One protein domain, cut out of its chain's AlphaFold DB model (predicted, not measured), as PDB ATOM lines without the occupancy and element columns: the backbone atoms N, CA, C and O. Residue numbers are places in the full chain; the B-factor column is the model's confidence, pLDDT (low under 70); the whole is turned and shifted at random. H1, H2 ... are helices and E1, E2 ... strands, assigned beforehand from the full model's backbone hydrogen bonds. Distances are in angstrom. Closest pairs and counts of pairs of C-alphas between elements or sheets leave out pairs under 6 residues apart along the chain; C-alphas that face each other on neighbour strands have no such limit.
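Overview. This is residues 69 to 107 and 115 to 202 of the 220 residues of an uncharacterized protein of Deltaproteobacteria bacterium GWF2_42_12 (UniProt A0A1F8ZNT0). Two strongly twisted sheets, a larger one of E1, E3, E4, E5 and E6 and a smaller one of E2, E8 and E7, stand partly face to face, and the helices H1, H2 and H3 fold back and forth beyond one end of the smaller sheet. The larger sheet is mixed, in the order E1 E3 E4 E5 E6; the smaller is antiparallel, in the order E2 E8 E7. You have 127 printed residues with eight named strands, E1 to E8, followed by three named helices, H1 to H3, a mixed class. The whole is only just compact, close to loose, with a radius of gyration of the C-alphas of 16.2 A and spans of 47 by 41 by 26 A.

Along the chain. Begin with E4, residues 92 to 100: from C-alpha 92 at (147.530, 47.624, 306.280) it runs 24.1 A. Its sheet also holds E5, residues 119 to 126, 22.6 A long, with E3 at residues 84 to 87, E1 at 69 to 71 and E6 at 129 to 131. In the other sheet find E8, residues 159 to 166, 22.4 A long, E7, residues 147 to 154, 19.5 A long, and E2, residues 76 to 80. Next come H1, residues 167 to 174, H2, residues 177 to 187, and H3, residues 192 to 202, 15.4 A long, ending at C-alpha 202 at (124.425, 64.179, 287.161).

Arrangement. Look first at E4 and E5, antiparallel, with N 95 and O 123 2.8 A apart. E3 and E4 form a hairpin, with N 85 and O 94 at 2.8 A. E1 is parallel to E3, with N 71 and O 86 at 2.9 A. E5 and E6 form a hairpin, with N 131 and O 124 at 2.8 A. In the other sheet, E7 and E8 form a hairpin, with N 150 and O 163 at 2.9 A. E2 is antiparallel to E8, with N 77 and O 162 at 2.9 A. Between the sheets, the closest C-alphas of E5 and E8, those of Val 120 and Ala 160, are 7.6 A apart. H1 only grazes the smaller sheet with residues 167 to 171. It touches H2 at Cys 171 and Cys 179, their closest C-alphas, 5.3 A, opposite ways at a shallow tilt of 8 degrees. H2 touches H3 at Pro 177 and Lys 199, their closest C-alphas, 5.1 A, opposite ways at a shallow tilt of 7 degrees. H1 and H3 are apart. In H1, H2 and H3 every O i to N i+4 pair is within hydrogen-bond range.

Size, cuts and confidence. The two C-alphas farthest apart, those of Pro 107 and Asp 194, are 50.9 A apart. Residues 108 to 114 are not printed, and C-alphas 107 and 115 are 10.7 A apart across the cut. The link from E6 to E7, residues 132 to 146, is long. Confidence is low, with pLDDT under 70, at residues 104 to 107 and 134 to 138.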
ATOM      1  N   ILE A  69     146.666  47.675 318.377       93.75
ATOM      2  CA  ILE A  69     145.223  47.414 318.336       93.75
ATOM      3  C   ILE A  69     144.837  46.802 316.990       93.75
ATOM      4  O   ILE A  69     145.482  47.064 315.976       93.75
ATOM      5  N   CYS A  70     143.789  45.980 316.969       94.94
ATOM      6  CA  CYS A  70     143.265  45.381 315.746       94.94
ATOM      7  C   CYS A  70     141.879  45.952 315.443       94.94
ATOM      8  O   CYS A  70     140.990  45.897 316.292       94.94
ATOM      9  N   VAL A  71     141.707  46.507 314.247       96.50
ATOM     10  CA  VAL A  71     140.532  47.304 313.860       96.50
ATOM     11  C   VAL A  71     140.042  46.908 312.471       96.50
ATOM     12  O   VAL A  71     140.764  46.258 311.713       96.50
ATOM     13  N   SER A  72     138.814  47.280 312.127       96.06
ATOM     14  CA  SER A  72     138.259  47.080 310.783       96.06
ATOM     15  C   SER A  72     138.181  48.427 310.051       96.06
ATOM     16  O   SER A  72     138.099  49.475 310.690       96.06
ATOM     17  N   PHE A  73     138.222  48.426 308.714       94.81
ATOM     18  CA  PHE A  73     138.000  49.659 307.948       94.81
ATOM     19  C   PHE A  73     136.587  50.207 308.198       94.81
ATOM     20  O   PHE A  73     135.639  49.433 308.330       94.81
ATOM     21  N   GLY A  74     136.467  51.532 308.276       92.69
ATOM     22  CA  GLY A  74     135.219  52.252 308.539       92.69
ATOM     23  C   GLY A  74     134.727  52.219 309.987       92.69
ATOM     24  O   GLY A  74     133.765  52.914 310.315       92.69
ATOM     25  N   GLU A  75     135.385  51.464 310.871       95.00
ATOM     26  CA  GLU A  75     135.124  51.512 312.311       95.00
ATOM     27  C   GLU A  75     135.930  52.638 312.966       95.00
ATOM     28  O   GLU A  75     137.077  52.913 312.601       95.00
ATOM     29  N   GLU A  76     135.325  53.290 313.958       97.19
ATOM     30  CA  GLU A  76     136.021  54.260 314.796       97.19
ATOM     31  C   GLU A  76     136.857  53.535 315.853       97.19
ATOM     32  O   GLU A  76     136.415  52.560 316.467       97.19
ATOM     33  N   PHE A  77     138.072  54.022 316.086       96.44
ATOM     34  CA  PHE A  77     138.969  53.471 317.091       96.44
ATOM     35  C   PHE A  77     139.778  54.565 317.781       96.44
ATOM     36  O   PHE A  77     140.145  55.577 317.182       96.44
ATOM     37  N   THR A  78     140.081  54.348 319.058       96.31
ATOM     38  CA  THR A  78     140.966  55.220 319.834       96.31
ATOM     39  C   THR A  78     142.402  54.733 319.717       96.31
ATOM     40  O   THR A  78     142.682  53.559 319.954       96.31
ATOM     41  N   ILE A  79     143.316  55.642 319.397       95.25
ATOM     42  CA  ILE A  79     144.744  55.357 319.269       95.25
ATOM     43  C   ILE A  79     145.575  56.433 319.971       95.25
ATOM     44  O   ILE A  79     145.186  57.603 320.025       95.25
ATOM     45  N   ARG A  80     146.712  56.027 320.536       94.56
ATOM     46  CA  ARG A  80     147.650  56.895 321.260       94.56
ATOM     47  C   ARG A  80     148.977  57.032 320.527       94.56
ATOM     48  O   ARG A  80     149.224  56.381 319.517       94.56
ATOM     49  N   GLU A  81     149.840  57.892 321.052       90.81
ATOM     50  CA  GLU A  81     151.148  58.158 320.465       90.81
ATOM     51  C   GLU A  81     151.993  56.887 320.499       90.81
ATOM     52  O   GLU A  81     151.963  56.135 321.474       90.81
ATOM     53  N   ASN A  82     152.727  56.640 319.418       90.62
ATOM     54  CA  ASN A  82     153.527  55.444 319.168       90.62
ATOM     55  C   ASN A  82     152.737  54.126 319.061       90.62
ATOM     56  O   ASN A  82     153.331  53.092 318.753       90.62
ATOM     57  N   GLN A  83     151.412  54.131 319.224       93.81
ATOM     58  CA  GLN A  83     150.608  52.935 318.988       93.81
ATOM     59  C   GLN A  83     150.412  52.667 317.496       93.81
ATOM     60  O   GLN A  83     150.513  53.554 316.642       93.81
ATOM     61  N   THR A  84     150.119  51.402 317.189       95.06
ATOM     62  CA  THR A  84     149.874  50.932 315.823       95.06
ATOM     63  C   THR A  84     148.530  50.219 315.741       95.06
ATOM     64  O   THR A  84     148.285  49.265 316.479       95.06
ATOM     65  N   ALA A  85     147.670  50.661 314.827       96.62
ATOM     66  CA  ALA A  85     146.440  49.975 314.458       96.62
ATOM     67  C   ALA A  85     146.687  49.053 313.260       96.62
ATOM     68  O   ALA A  85     147.122  49.512 312.206       96.62
ATOM     69  N   PHE A  86     146.385  47.764 313.407       96.44
ATOM     70  CA  PHE A  86     146.418  46.770 312.335       96.44
ATOM     71  C   PHE A  86     145.008  46.509 311.817       96.44
ATOM     72  O   PHE A  86     144.097  46.218 312.598       96.44
ATOM     73  N   PHE A  87     144.834  46.572 310.499       95.44
ATOM     74  CA  PHE A  87     143.532  46.380 309.872       95.44
ATOM     75  C   PHE A  87     143.293  44.904 309.558       95.44
ATOM     76  O   PHE A  87     144.082  44.284 308.835       95.44
ATOM     77  N   LYS A  88     142.198  44.351 310.095       93.94
ATOM     78  CA  LYS A  88     141.807  42.941 309.929       93.94
ATOM     79  C   LYS A  88     141.823  42.519 308.465       93.94
ATOM     80  O   LYS A  88     141.448  43.292 307.586       93.94
ATOM     81  N   ASP A  89     142.274  41.289 308.232       90.25
ATOM     82  CA  ASP A  89     142.295  40.632 306.921       90.25
ATOM     83  C   ASP A  89     143.042  41.410 305.826       90.25
ATOM     84  O   ASP A  89     142.847  41.188 304.631       90.25
ATOM     85  N   THR A  90     143.940  42.318 306.220       91.06
ATOM     86  CA  THR A  90     144.769  43.090 305.293       91.06
ATOM     87  C   THR A  90     146.211  43.178 305.764       91.06
ATOM     88  O   THR A  90     146.571  42.771 306.867       91.06
ATOM     89  N   LYS A  91     147.065  43.728 304.900       91.88
ATOM     90  CA  LYS A  91     148.456  44.049 305.228       91.88
ATOM     91  C   LYS A  91     148.627  45.513 305.641       91.88
ATOM     92  O   LYS A  91     149.749  46.017 305.587       91.88
ATOM     93  N   THR A  92     147.533  46.195 305.977       94.50
ATOM     94  CA  THR A  92     147.530  47.624 306.280       94.50
ATOM     95  C   THR A  92     147.738  47.854 307.770       94.50
ATOM     96  O   THR A  92     147.104  47.202 308.602       94.50
ATOM     97  N   ALA A  93     148.591  48.814 308.108       95.56
ATOM     98  CA  ALA A  93     148.736  49.299 309.474       95.56
ATOM     99  C   ALA A  93     148.872  50.822 309.502       95.56
ATOM    100  O   ALA A  93     149.527  51.392 308.631       95.56
ATOM    101  N   LEU A  94     148.287  51.467 310.509       96.00
ATOM    102  CA  LEU A  94     148.434  52.894 310.781       96.00
ATOM    103  C   LEU A  94     149.216  53.077 312.079       96.00
ATOM    104  O   LEU A  94     148.830  52.538 313.112       96.00
ATOM    105  N   HIS A  95     150.294  53.848 312.033       94.94
ATOM    106  CA  HIS A  95     151.133  54.153 313.185       94.94
ATOM    107  C   HIS A  95     151.065  55.645 313.499       94.94
ATOM    108  O   HIS A  95     151.412  56.469 312.650       94.94
ATOM    109  N   VAL A  96     150.638  56.006 314.710       93.44
ATOM    110  CA  VAL A  96     150.619  57.410 315.143       93.44
ATOM    111  C   VAL A  96     151.997  57.783 315.661       93.44
ATOM    112  O   VAL A  96     152.428  57.312 316.708       93.44
ATOM    113  N   LYS A  97     152.677  58.670 314.938       91.38
ATOM    114  CA  LYS A  97     154.018  59.140 315.288       91.38
ATOM    115  C   LYS A  97     154.005  60.159 316.408       91.38
ATOM    116  O   LYS A  97     154.877  60.128 317.266       91.38
ATOM    117  N   ARG A  98     153.096  61.134 316.322       91.12
ATOM    118  CA  ARG A  98     153.127  62.302 317.201       91.12
ATOM    119  C   ARG A  98     151.809  63.053 317.223       91.12
ATOM    120  O   ARG A  98     151.199  63.272 316.175       91.12
ATOM    121  N   PHE A  99     151.456  63.571 318.394       91.19
ATOM    122  CA  PHE A  99     150.453  64.621 318.527       91.19
ATOM    123  C   PHE A  99     151.103  66.002 318.646       91.19
ATOM    124  O   PHE A  99     152.120  66.187 319.319       91.19
ATOM    125  N   SER A 100     150.520  66.995 317.979       87.75
ATOM    126  CA  SER A 100     150.964  68.383 318.067       87.75
ATOM    127  C   SER A 100     149.801  69.254 318.503       87.75
ATOM    128  O   SER A 100     148.886  69.487 317.717       87.75
ATOM    129  N   LYS A 101     149.872  69.816 319.713       79.69
ATOM    130  CA  LYS A 101     149.046  70.968 320.090       79.69
ATOM    131  C   LYS A 101     149.493  72.134 319.225       79.69
ATOM    132  O   LYS A 101     150.683  72.432 319.182       79.69
ATOM    133  N   GLY A 102     148.579  72.724 318.467       73.75
ATOM    134  CA  GLY A 102     148.923  73.788 317.533       73.75
ATOM    135  C   GLY A 102     149.727  74.890 318.221       73.75
ATOM    136  O   GLY A 102     149.374  75.321 319.317       73.75
ATOM    137  N   VAL A 103     150.827  75.314 317.603       71.31
ATOM    138  CA  VAL A 103     151.730  76.310 318.188       71.31
ATOM    139  C   VAL A 103     151.705  77.549 317.315       71.31
ATOM    140  O   VAL A 103     151.884  77.472 316.097       71.31
ATOM    141  N   CYS A 104     151.488  78.701 317.942       67.00
ATOM    142  CA  CYS A 104     151.752  79.981 317.310       67.00
ATOM    143  C   CYS A 104     153.240  80.274 317.501       67.00
ATOM    144  O   CYS A 104     153.693  80.434 318.633       67.00
ATOM    145  N   ALA A 105     154.011  80.294 316.411       63.94
ATOM    146  CA  ALA A 105     155.465  80.444 316.488       63.94
ATOM    147  C   ALA A 105     155.925  81.770 317.133       63.94
ATOM    148  O   ALA A 105     157.076  81.868 317.548       63.94
ATOM    149  N   ILE A 106     155.049  82.781 317.221       61.16
ATOM    150  CA  ILE A 106     155.374  84.114 317.740       61.16
ATOM    151  C   ILE A 106     154.335  84.522 318.802       61.16
ATOM    152  O   ILE A 106     153.197  84.855 318.444       61.16
ATOM    153  N   PRO A 107     154.705  84.521 320.099       58.72
ATOM    154  CA  PRO A 107     153.853  85.019 321.177       58.72
ATOM    155  C   PRO A 107     153.444  86.481 320.937       58.72
ATOM    156  O   PRO A 107     154.287  87.312 320.612       58.72
ATOM    157  N   TRP A 115     151.276  79.962 312.270       70.06
ATOM    158  CA  TRP A 115     150.367  79.073 312.983       70.06
ATOM    159  C   TRP A 115     150.469  77.662 312.422       70.06
ATOM    160  O   TRP A 115     150.202  77.430 311.243       70.06
ATOM    161  N   ARG A 116     150.830  76.710 313.279       74.94
ATOM    162  CA  ARG A 116     150.626  75.296 312.978       74.94
ATOM    163  C   ARG A 116     149.339  74.864 313.667       74.94
ATOM    164  O   ARG A 116     149.307  74.940 314.896       74.94
ATOM    165  N   PRO A 117     148.300  74.434 312.931       81.31
ATOM    166  CA  PRO A 117     147.107  73.890 313.558       81.31
ATOM    167  C   PRO A 117     147.459  72.671 314.416       81.31
ATOM    168  O   PRO A 117     148.455  71.984 314.144       81.31
ATOM    169  N   PRO A 118     146.642  72.372 315.439       86.12
ATOM    170  CA  PRO A 118     146.709  71.082 316.095       86.12
ATOM    171  C   PRO A 118     146.599  69.954 315.064       86.12
ATOM    172  O   PRO A 118     145.813  70.047 314.123       86.12
ATOM    173  N   SER A 119     147.421  68.917 315.199       89.69
ATOM    174  CA  SER A 119     147.465  67.824 314.223       89.69
ATOM    175  C   SER A 119     147.888  66.499 314.848       89.69
ATOM    176  O   SER A 119     148.590  66.459 315.863       89.69
ATOM    177  N   VAL A 120     147.453  65.415 314.207       92.25
ATOM    178  CA  VAL A 120     147.882  64.040 314.471       92.25
ATOM    179  C   VAL A 120     148.779  63.624 313.310       92.25
ATOM    180  O   VAL A 120     148.330  63.602 312.164       92.25
ATOM    181  N   GLN A 121     150.048  63.335 313.582       92.19
ATOM    182  CA  GLN A 121     150.979  62.829 312.575       92.19
ATOM    183  C   GLN A 121     150.984  61.308 312.620       92.19
ATOM    184  O   GLN A 121     151.199  60.716 313.679       92.19
ATOM    185  N   TYR A 122     150.783  60.681 311.468       93.56
ATOM    186  CA  TYR A 122     150.731  59.235 311.335       93.56
ATOM    187  C   TYR A 122     151.378  58.783 310.027       93.56
ATOM    188  O   TYR A 122     151.448  59.543 309.061       93.56
ATOM    189  N   ASP A 123     151.806  57.527 310.010       94.12
ATOM    190  CA  ASP A 123     152.166  56.801 308.799       94.12
ATOM    191  C   ASP A 123     151.138  55.702 308.553       94.12
ATOM    192  O   ASP A 123     150.672  55.059 309.493       94.12
ATOM    193  N   ILE A 124     150.838  55.433 307.284       93.81
ATOM    194  CA  ILE A 124     150.147  54.208 306.882       93.81
ATOM    195  C   ILE A 124     151.157  53.328 306.166       93.81
ATOM    196  O   ILE A 124     151.902  53.804 305.313       93.81
ATOM    197  N   SER A 125     151.170  52.044 306.490       92.94
ATOM    198  CA  SER A 125     151.955  51.041 305.785       92.94
ATOM    199  C   SER A 125     151.061  49.989 305.148       92.94
ATOM    200  O   SER A 125     149.992  49.680 305.673       92.94
ATOM    201  N   PHE A 126     151.509  49.431 304.026       91.38
ATOM    202  CA  PHE A 126     150.876  48.297 303.359       91.38
ATOM    203  C   PHE A 126     151.937  47.243 303.046       91.38
ATOM    204  O   PHE A 126     152.925  47.521 302.368       91.38
ATOM    205  N   GLY A 127     151.777  46.029 303.573       89.44
ATOM    206  CA  GLY A 127     152.772  44.965 303.391       89.44
ATOM    207  C   GLY A 127     154.132  45.290 304.015       89.44
ATOM    208  O   GLY A 127     155.150  44.828 303.509       89.44
ATOM    209  N   GLY A 128     154.152  46.105 305.074       87.31
ATOM    210  CA  GLY A 128     155.374  46.550 305.752       87.31
ATOM    211  C   GLY A 128     156.080  47.746 305.100       87.31
ATOM    212  O   GLY A 128     157.096  48.194 305.621       87.31
ATOM    213  N   GLN A 129     155.558  48.289 303.996       89.31
ATOM    214  CA  GLN A 129     156.103  49.489 303.351       89.31
ATOM    215  C   GLN A 129     155.277  50.715 303.729       89.31
ATOM    216  O   GLN A 129     154.060  50.702 303.553       89.31
ATOM    217  N   ILE A 130     155.927  51.769 304.230       89.19
ATOM    218  CA  ILE A 130     155.272  53.051 304.517       89.19
ATOM    219  C   ILE A 130     154.856  53.700 303.194       89.19
ATOM    220  O   ILE A 130     155.673  53.883 302.292       89.19
ATOM    221  N   LEU A 131     153.578  54.047 303.092       85.81
ATOM    222  CA  LEU A 131     153.004  54.731 301.949       85.81
ATOM    223  C   LEU A 131     153.257  56.234 302.084       85.81
ATOM    224  O   LEU A 131     152.914  56.850 303.089       85.81
ATOM    225  N   ASP A 132     153.843  56.835 301.055       77.00
ATOM    226  CA  ASP A 132     154.045  58.282 300.987       77.00
ATOM    227  C   ASP A 132     152.719  58.954 300.638       77.00
ATOM    228  O   ASP A 132     152.327  58.886 299.478       77.00
ATOM    229  N   LEU A 133     152.010  59.537 301.611       70.88
ATOM    230  CA  LEU A 133     150.591  59.891 301.484       70.88
ATOM    231  C   LEU A 133     150.242  61.140 300.639       70.88
ATOM    232  O   LEU A 133     149.191  61.117 300.011       70.88
ATOM    233  N   ASP A 134     150.987  62.247 300.566       64.81
ATOM    234  CA  ASP A 134     152.126  62.430 299.650       64.81
ATOM    235  C   ASP A 134     151.785  62.424 298.139       64.81
ATOM    236  O   ASP A 134     152.681  62.268 297.307       64.81
ATOM    237  N   SER A 135     150.505  62.607 297.793       53.28
ATOM    238  CA  SER A 135     149.941  62.975 296.483       53.28
ATOM    239  C   SER A 135     150.899  63.389 295.370       53.28
ATOM    240  O   SER A 135     150.966  62.833 294.266       53.28
ATOM    241  N   ARG A 136     151.627  64.466 295.671       51.31
ATOM    242  CA  ARG A 136     152.325  65.293 294.679       51.31
ATOM    243  C   ARG A 136     153.603  64.656 294.155       51.31
ATOM    244  O   ARG A 136     154.116  65.091 293.126       51.31
ATOM    245  N   LYS A 137     154.116  63.628 294.829       57.56
ATOM    246  CA  LYS A 137     155.383  62.973 294.464       57.56
ATOM    247  C   LYS A 137     155.250  61.948 293.345       57.56
ATOM    248  O   LYS A 137     156.243  61.394 292.885       57.56
ATOM    249  N   GLY A 138     154.038  61.733 292.845       54.03
ATOM    250  CA  GLY A 138     153.840  61.083 291.562       54.03
ATOM    251  C   GLY A 138     154.052  59.566 291.548       54.03
ATOM    252  O   GLY A 138     154.232  58.999 290.467       54.03
ATOM    253  N   ILE A 139     153.983  58.892 292.691       70.75
ATOM    254  CA  ILE A 139     154.020  57.428 292.742       70.75
ATOM    255  C   ILE A 139     152.607  56.900 292.482       70.75
ATOM    256  O   ILE A 139     151.671  57.259 293.191       70.75
ATOM    257  N   LYS A 140     152.449  56.068 291.445       77.31
ATOM    258  CA  LYS A 140     151.188  55.375 291.156       77.31
ATOM    259  C   LYS A 140     150.898  54.385 292.287       77.31
ATOM    260  O   LYS A 140     151.727  53.511 292.532       77.31
ATOM    261  N   ARG A 141     149.739  54.500 292.938       80.88
ATOM    262  CA  ARG A 141     149.279  53.530 293.944       80.88
ATOM    263  C   ARG A 141     148.186  52.631 293.387       80.88
ATOM    264  O   ARG A 141     147.412  53.046 292.525       80.88
ATOM    265  N   ASP A 142     148.129  51.410 293.905       86.69
ATOM    266  CA  ASP A 142     146.953  50.563 293.724       86.69
ATOM    267  C   ASP A 142     145.748  51.216 294.424       86.69
ATOM    268  O   ASP A 142     145.908  51.865 295.460       86.69
ATOM    269  N   LYS A 143     144.542  51.036 293.879       83.12
ATOM    270  CA  LYS A 143     143.290  51.520 294.477       83.12
ATOM    271  C   LYS A 143     143.089  51.016 295.912       83.12
ATOM    272  O   LYS A 143     142.502  51.725 296.721       83.12
ATOM    273  N   GLU A 144     143.609  49.834 296.247       86.00
ATOM    274  CA  GLU A 144     143.545  49.267 297.604       86.00
ATOM    275  C   GLU A 144     144.511  49.938 298.597       86.00
ATOM    276  O   GLU A 144     144.419  49.710 299.801       86.00
ATOM    277  N   GLN A 145     145.434  50.766 298.100       88.88
ATOM    278  CA  GLN A 145     146.448  51.486 298.880       88.88
ATOM    279  C   GLN A 145     146.135  52.985 299.004       88.88
ATOM    280  O   GLN A 145     147.010  53.788 299.354       88.88
ATOM    281  N   VAL A 146     144.903  53.381 298.683       89.75
ATOM    282  CA  VAL A 146     144.421  54.750 298.852       89.75
ATOM    283  C   VAL A 146     143.368  54.759 299.950       89.75
ATOM    284  O   VAL A 146     142.330  54.105 299.847       89.75
ATOM    285  N   PHE A 147     143.663  55.494 301.015       90.94
ATOM    286  CA  PHE A 147     142.875  55.507 302.239       90.94
ATOM    287  C   PHE A 147     142.374  56.915 302.526       90.94
ATOM    288  O   PHE A 147     143.101  57.884 302.308       90.94
ATOM    289  N   ASP A 148     141.160  56.998 303.050       91.88
ATOM    290  CA  ASP A 148     140.608  58.196 303.666       91.88
ATOM    291  C   ASP A 148     140.766  58.056 305.183       91.88
ATOM    292  O   ASP A 148     140.254  57.110 305.784       91.88
ATOM    293  N   VAL A 149     141.527  58.958 305.799       93.06
ATOM    294  CA  VAL A 149     141.777  58.948 307.245       93.06
ATOM    295  C   VAL A 149     141.120  60.161 307.866       93.06
ATOM    296  O   VAL A 149     141.499  61.302 307.596       93.06
ATOM    297  N   LYS A 150     140.186  59.912 308.777       93.69
ATOM    298  CA  LYS A 150     139.444  60.953 309.481       93.69
ATOM    299  C   LYS A 150     139.822  60.941 310.952       93.69
ATOM    300  O   LYS A 150     139.655  59.938 311.639       93.69
ATOM    301  N   VAL A 151     140.297  62.081 311.449       94.00
ATOM    302  CA  VAL A 151     140.398  62.340 312.890       94.00
ATOM    303  C   VAL A 151     139.056  62.914 313.333       94.00
ATOM    304  O   VAL A 151     138.690  64.013 312.921       94.00
ATOM    305  N   LYS A 152     138.304  62.145 314.120       94.44
ATOM    306  CA  LYS A 152     136.965  62.514 314.603       94.44
ATOM    307  C   LYS A 152     137.044  63.361 315.866       94.44
ATOM    308  O   LYS A 152     136.382  64.387 315.967       94.44
ATOM    309  N   GLU A 153     137.893  62.941 316.795       94.56
ATOM    310  CA  GLU A 153     138.122  63.597 318.080       94.56
ATOM    311  C   GLU A 153     139.592  63.435 318.472       94.56
ATOM    312  O   GLU A 153     140.225  62.442 318.124       94.56
ATOM    313  N   SER A 154     140.172  64.420 319.153       94.00
ATOM    314  CA  SER A 154     141.564  64.366 319.605       94.00
ATOM    315  C   SER A 154     141.816  65.438 320.656       94.00
ATOM    316  O   SER A 154     141.403  66.588 320.487       94.00
ATOM    317  N   ASP A 155     142.557  65.089 321.706       91.62
ATOM    318  CA  ASP A 155     143.097  66.068 322.660       91.62
ATOM    319  C   ASP A 155     144.417  66.699 322.168       91.62
ATOM    320  O   ASP A 155     144.974  67.602 322.804       91.62
ATOM    321  N   TYR A 156     144.922  66.207 321.030       90.50
ATOM    322  CA  TYR A 156     146.183  66.580 320.396       90.50
ATOM    323  C   TYR A 156     147.384  66.477 321.341       90.50
ATOM    324  O   TYR A 156     148.367  67.208 321.188       90.50
ATOM    325  N   ASN A 157     147.311  65.567 322.312       89.56
ATOM    326  CA  ASN A 157     148.348  65.344 323.309       89.56
ATOM    327  C   ASN A 157     148.621  63.865 323.545       89.56
ATOM    328  O   ASN A 157     149.776  63.465 323.597       89.56
ATOM    329  N   THR A 158     147.567  63.082 323.754       89.00
ATOM    330  CA  THR A 158     147.671  61.711 324.251       89.00
ATOM    331  C   THR A 158     146.851  60.724 323.439       89.00
ATOM    332  O   THR A 158     147.229  59.552 323.382       89.00
ATOM    333  N   TYR A 159     145.769  61.162 322.789       93.31
ATOM    334  CA  TYR A 159     144.930  60.272 321.996       93.31
ATOM    335  C   TYR A 159     144.226  60.976 320.831       93.31
ATOM    336  O   TYR A 159     144.003  62.188 320.838       93.31
ATOM    337  N   ALA A 160     143.807  60.165 319.863       95.88
ATOM    338  CA  ALA A 160     142.806  60.520 318.869       95.88
ATOM    339  C   ALA A 160     141.812  59.373 318.672       95.88
ATOM    340  O   ALA A 160     142.175  58.198 318.737       95.88
ATOM    341  N   VAL A 161     140.559  59.728 318.410       97.00
ATOM    342  CA  VAL A 161     139.551  58.850 317.823       97.00
ATOM    343  C   VAL A 161     139.617  59.038 316.314       97.00
ATOM    344  O   VAL A 161     139.451  60.150 315.802       97.00
ATOM    345  N   MET A 162     139.902  57.956 315.604       96.56
ATOM    346  CA  MET A 162     140.123  57.959 314.165       96.56
ATOM    347  C   MET A 162     139.212  56.942 313.483       96.56
ATOM    348  O   MET A 162     138.843  55.937 314.085       96.56
ATOM    349  N   SER A 163     138.888  57.187 312.218       96.06
ATOM    350  CA  SER A 163     138.388  56.165 311.301       96.06
ATOM    351  C   SER A 163     139.275  56.143 310.064       96.06
ATOM    352  O   SER A 163     139.789  57.178 309.629       96.06
ATOM    353  N   VAL A 164     139.482  54.951 309.516       95.25
ATOM    354  CA  VAL A 164     140.194  54.777 308.252       95.25
ATOM    355  C   VAL A 164     139.313  53.963 307.338       95.25
ATOM    356  O   VAL A 164     138.922  52.846 307.677       95.25
ATOM    357  N   ASP A 165     139.040  54.517 306.172       94.56
ATOM    358  CA  ASP A 165     138.254  53.899 305.121       94.56
ATOM    359  C   ASP A 165     139.128  53.715 303.879       94.56
ATOM    360  O   ASP A 165     140.129  54.411 303.676       94.56
ATOM    361  N   ARG A 166     138.759  52.776 303.009       92.44
ATOM    362  CA  ARG A 166     139.329  52.742 301.659       92.44
ATOM    363  C   ARG A 166     138.685  53.866 300.863       92.44
ATOM    364  O   ARG A 166     137.460  53.968 300.839       92.44
ATOM    365  N   LEU A 167     139.486  54.678 300.173       90.94
ATOM    366  CA  LEU A 167     138.945  55.831 299.446       90.94
ATOM    367  C   LEU A 167     137.943  55.395 298.364       90.94
ATOM    368  O   LEU A 167     136.951  56.076 298.137       90.94
ATOM    369  N   LEU A 168     138.157  54.228 297.747       90.94
ATOM    370  CA  LEU A 168     137.203  53.646 296.802       90.94
ATOM    371  C   LEU A 168     135.806  53.490 297.423       90.94
ATOM    372  O   LEU A 168     134.838  53.985 296.852       90.94
ATOM    373  N   ASP A 169     135.714  52.865 298.597       92.56
ATOM    374  CA  ASP A 169     134.443  52.585 299.273       92.56
ATOM    375  C   ASP A 169     133.735  53.893 299.671       92.56
ATOM    376  O   ASP A 169     132.516  54.030 299.523       92.56
ATOM    377  N   VAL A 170     134.511  54.897 300.102       92.75
ATOM    378  CA  VAL A 170     134.003  56.249 300.382       92.75
ATOM    379  C   VAL A 170     133.426  56.882 299.119       92.75
ATOM    380  O   VAL A 170     132.283  57.343 299.137       92.75
ATOM    381  N   CYS A 171     134.157  56.861 298.003       90.94
ATOM    382  CA  CYS A 171     133.697  57.469 296.756       90.94
ATOM    383  C   CYS A 171     132.471  56.771 296.164       90.94
ATOM    384  O   CYS A 171     131.622  57.431 295.554       90.94
ATOM    385  N   GLU A 172     132.338  55.458 296.358       91.31
ATOM    386  CA  GLU A 172     131.130  54.719 295.978       91.31
ATOM    387  C   GLU A 172     129.913  55.142 296.795       91.31
ATOM    388  O   GLU A 172     128.834  55.325 296.225       91.31
ATOM    389  N   LYS A 173     130.091  55.377 298.097       91.94
ATOM    390  CA  LYS A 173     129.016  55.817 298.992       91.94
ATOM    391  C   LYS A 173     128.627  57.282 298.791       91.94
ATOM    392  O   LYS A 173     127.440  57.592 298.713       91.94
ATOM    393  N   GLU A 174     129.602  58.187 298.729       88.62
ATOM    394  CA  GLU A 174     129.359  59.628 298.566       88.62
ATOM    395  C   GLU A 174     128.884  59.974 297.155       88.62
ATOM    396  O   GLU A 174     128.105  60.911 296.969       88.62
ATOM    397  N   ASN A 175     129.334  59.205 296.156       84.81
ATOM    398  CA  ASN A 175     128.937  59.351 294.758       84.81
ATOM    399  C   ASN A 175     129.140  60.788 294.219       84.81
ATOM    400  O   ASN A 175     128.359  61.284 293.404       84.81
ATOM    401  N   SER A 176     130.198  61.461 294.691       86.56
ATOM    402  CA  SER A 176     130.568  62.839 294.349       86.56
ATOM    403  C   SER A 176     131.696  62.867 293.312       86.56
ATOM    404  O   SER A 176     132.657  62.110 293.470       86.56
ATOM    405  N   PRO A 177     131.645  63.738 292.279       88.12
ATOM    406  CA  PRO A 177     132.712  63.844 291.282       88.12
ATOM    407  C   PRO A 177     134.073  64.166 291.913       88.12
ATOM    408  O   PRO A 177     135.071  63.592 291.496       88.12
ATOM    409  N   TYR A 178     134.106  64.988 292.965       89.19
ATOM    410  CA  TYR A 178     135.348  65.376 293.640       89.19
ATOM    411  C   TYR A 178     136.071  64.196 294.303       89.19
ATOM    412  O   TYR A 178     137.288  64.093 294.200       89.19
ATOM    413  N   CYS A 179     135.333  63.269 294.923       89.62
ATOM    414  CA  CYS A 179     135.941  62.069 295.506       89.62
ATOM    415  C   CYS A 179     136.565  61.197 294.406       89.62
ATOM    416  O   CYS A 179     137.695  60.726 294.523       89.62
ATOM    417  N   TRP A 180     135.851  61.029 293.285       90.25
ATOM    418  CA  TRP A 180     136.362  60.281 292.136       90.25
ATOM    419  C   TRP A 180     137.600  60.927 291.511       90.25
ATOM    420  O   TRP A 180     138.509  60.205 291.106       90.25
ATOM    421  N   GLU A 181     137.661  62.258 291.454       89.00
ATOM    422  CA  GLU A 181     138.849  62.998 291.016       89.00
ATOM    423  C   GLU A 181     140.044  62.760 291.940       89.00
ATOM    424  O   GLU A 181     141.145  62.491 291.458       89.00
ATOM    425  N   GLU A 182     139.832  62.793 293.257       87.12
ATOM    426  CA  GLU A 182     140.879  62.514 294.241       87.12
ATOM    427  C   GLU A 182     141.424  61.086 294.102       87.12
ATOM    428  O   GLU A 182     142.643  60.886 294.028       87.12
ATOM    429  N   LEU A 183     140.536  60.095 293.966       88.25
ATOM    430  CA  LEU A 183     140.929  58.704 293.741       88.25
ATOM    431  C   LEU A 183     141.685  58.531 292.416       88.25
ATOM    432  O   LEU A 183     142.719  57.859 292.379       88.25
ATOM    433  N   ALA A 184     141.207  59.152 291.334       87.94
ATOM    434  CA  ALA A 184     141.870  59.120 290.031       87.94
ATOM    435  C   ALA A 184     143.270  59.730 290.095       87.94
ATOM    436  O   ALA A 184     144.219  59.195 289.518       87.94
ATOM    437  N   TRP A 185     143.417  60.827 290.835       85.25
ATOM    438  CA  TRP A 185     144.695  61.497 291.004       85.25
ATOM    439  C   TRP A 185     145.678  60.661 291.834       85.25
ATOM    440  O   TRP A 185     146.827  60.479 291.422       85.25
ATOM    441  N   ALA A 186     145.222  60.079 292.946       84.88
ATOM    442  CA  ALA A 186     146.039  59.221 293.805       84.88
ATOM    443  C   ALA A 186     146.492  57.925 293.105       84.88
ATOM    444  O   ALA A 186     147.624  57.470 293.284       84.88
ATOM    445  N   THR A 187     145.623  57.338 292.280       87.62
ATOM    446  CA  THR A 187     145.907  56.100 291.531       87.62
ATOM    447  C   THR A 187     146.541  56.346 290.165       87.62
ATOM    448  O   THR A 187     146.992  55.396 289.527       87.62
ATOM    449  N   LYS A 188     146.587  57.600 289.694       83.62
ATOM    450  CA  LYS A 188     147.000  57.974 288.331       83.62
ATOM    451  C   LYS A 188     146.338  57.111 287.252       83.62
ATOM    452  O   LYS A 188     146.987  56.729 286.275       83.62
ATOM    453  N   ASP A 189     145.077  56.753 287.462       82.38
ATOM    454  CA  ASP A 189     144.348  55.858 286.575       82.38
ATOM    455  C   ASP A 189     143.287  56.631 285.791       82.38
ATOM    456  O   ASP A 189     142.351  57.205 286.350       82.38
ATOM    457  N   SER A 190     143.436  56.644 284.467       80.56
ATOM    458  CA  SER A 190     142.501  57.306 283.561       80.56
ATOM    459  C   SER A 190     141.158  56.584 283.461       80.56
ATOM    460  O   SER A 190     140.208  57.164 282.941       80.56
ATOM    461  N   ILE A 191     141.038  55.347 283.964       84.12
ATOM    462  CA  ILE A 191     139.766  54.608 283.955       84.12
ATOM    463  C   ILE A 191     138.658  55.339 284.727       84.12
ATOM    464  O   ILE A 191     137.473  55.151 284.463       84.12
ATOM    465  N   PHE A 192     139.029  56.217 285.661       83.00
ATOM    466  CA  PHE A 192     138.076  56.995 286.445       83.00
ATOM    467  C   PHE A 192     137.517  58.219 285.696       83.00
ATOM    468  O   PHE A 192     136.511  58.772 286.139       83.00
ATOM    469  N   CYS A 193     138.091  58.624 284.554       83.00
ATOM    470  CA  CYS A 193     137.655  59.809 283.798       83.00
ATOM    471  C   CYS A 193     136.190  59.729 283.337       83.00
ATOM    472  O   CYS A 193     135.456  60.720 283.432       83.00
ATOM    473  N   ASP A 194     135.739  58.554 282.893       84.31
ATOM    474  CA  ASP A 194     134.347  58.350 282.478       84.31
ATOM    475  C   ASP A 194     133.395  58.475 283.672       84.31
ATOM    476  O   ASP A 194     132.371  59.160 283.591       84.31
ATOM    477  N   ARG A 195     133.778  57.895 284.819       84.12
ATOM    478  CA  ARG A 195     132.999  57.959 286.064       84.12
ATOM    479  C   ARG A 195     132.878  59.403 286.550       84.12
ATOM    480  O   ARG A 195     131.777  59.849 286.861       84.12
ATOM    481  N   ILE A 196     133.980  60.155 286.539       87.88
ATOM    482  CA  ILE A 196     134.018  61.585 286.885       87.88
ATOM    483  C   ILE A 196     133.072  62.381 285.976       87.88
ATOM    484  O   ILE A 196     132.223  63.129 286.464       87.88
ATOM    485  N   THR A 197     133.155  62.172 284.658       88.19
ATOM    486  CA  THR A 197     132.308  62.866 283.673       88.19
ATOM    487  C   THR A 197     130.822  62.586 283.896       88.19
ATOM    488  O   THR A 197     129.998  63.505 283.871       88.19
ATOM    489  N   GLU A 198     130.462  61.326 284.143       87.44
ATOM    490  CA  GLU A 198     129.092  60.933 284.474       87.44
ATOM    491  C   GLU A 198     128.594  61.652 285.741       87.44
ATOM    492  O   GLU A 198     127.492  62.212 285.742       87.44
ATOM    493  N   LYS A 199     129.415  61.709 286.800       86.75
ATOM    494  CA  LYS A 199     129.039  62.377 288.059       86.75
ATOM    495  C   LYS A 199     128.892  63.885 287.904       86.75
ATOM    496  O   LYS A 199     127.938  64.448 288.446       86.75
ATOM    497  N   TRP A 200     129.747  64.532 287.115       89.19
ATOM    498  CA  TRP A 200     129.596  65.951 286.787       89.19
ATOM    499  C   TRP A 200     128.278  66.247 286.072       89.19
ATOM    500  O   TRP A 200     127.555  67.163 286.474       89.19
ATOM    501  N   ARG A 201     127.909  65.441 285.070       88.06
ATOM    502  CA  ARG A 201     126.624  65.594 284.363       88.06
ATOM    503  C   ARG A 201     125.434  65.420 285.305       88.06
ATOM    504  O   ARG A 201     124.499  66.220 285.267       88.06
ATOM    505  N   ALA A 202     125.479  64.415 286.178       85.62
ATOM    506  CA  ALA A 202     124.425  64.179 287.161       85.62
ATOM    507  C   ALA A 202     124.285  65.346 288.159       85.62
ATOM    508  O   ALA A 202     123.165  65.731 288.503       85.62
TER     509      ALA A 202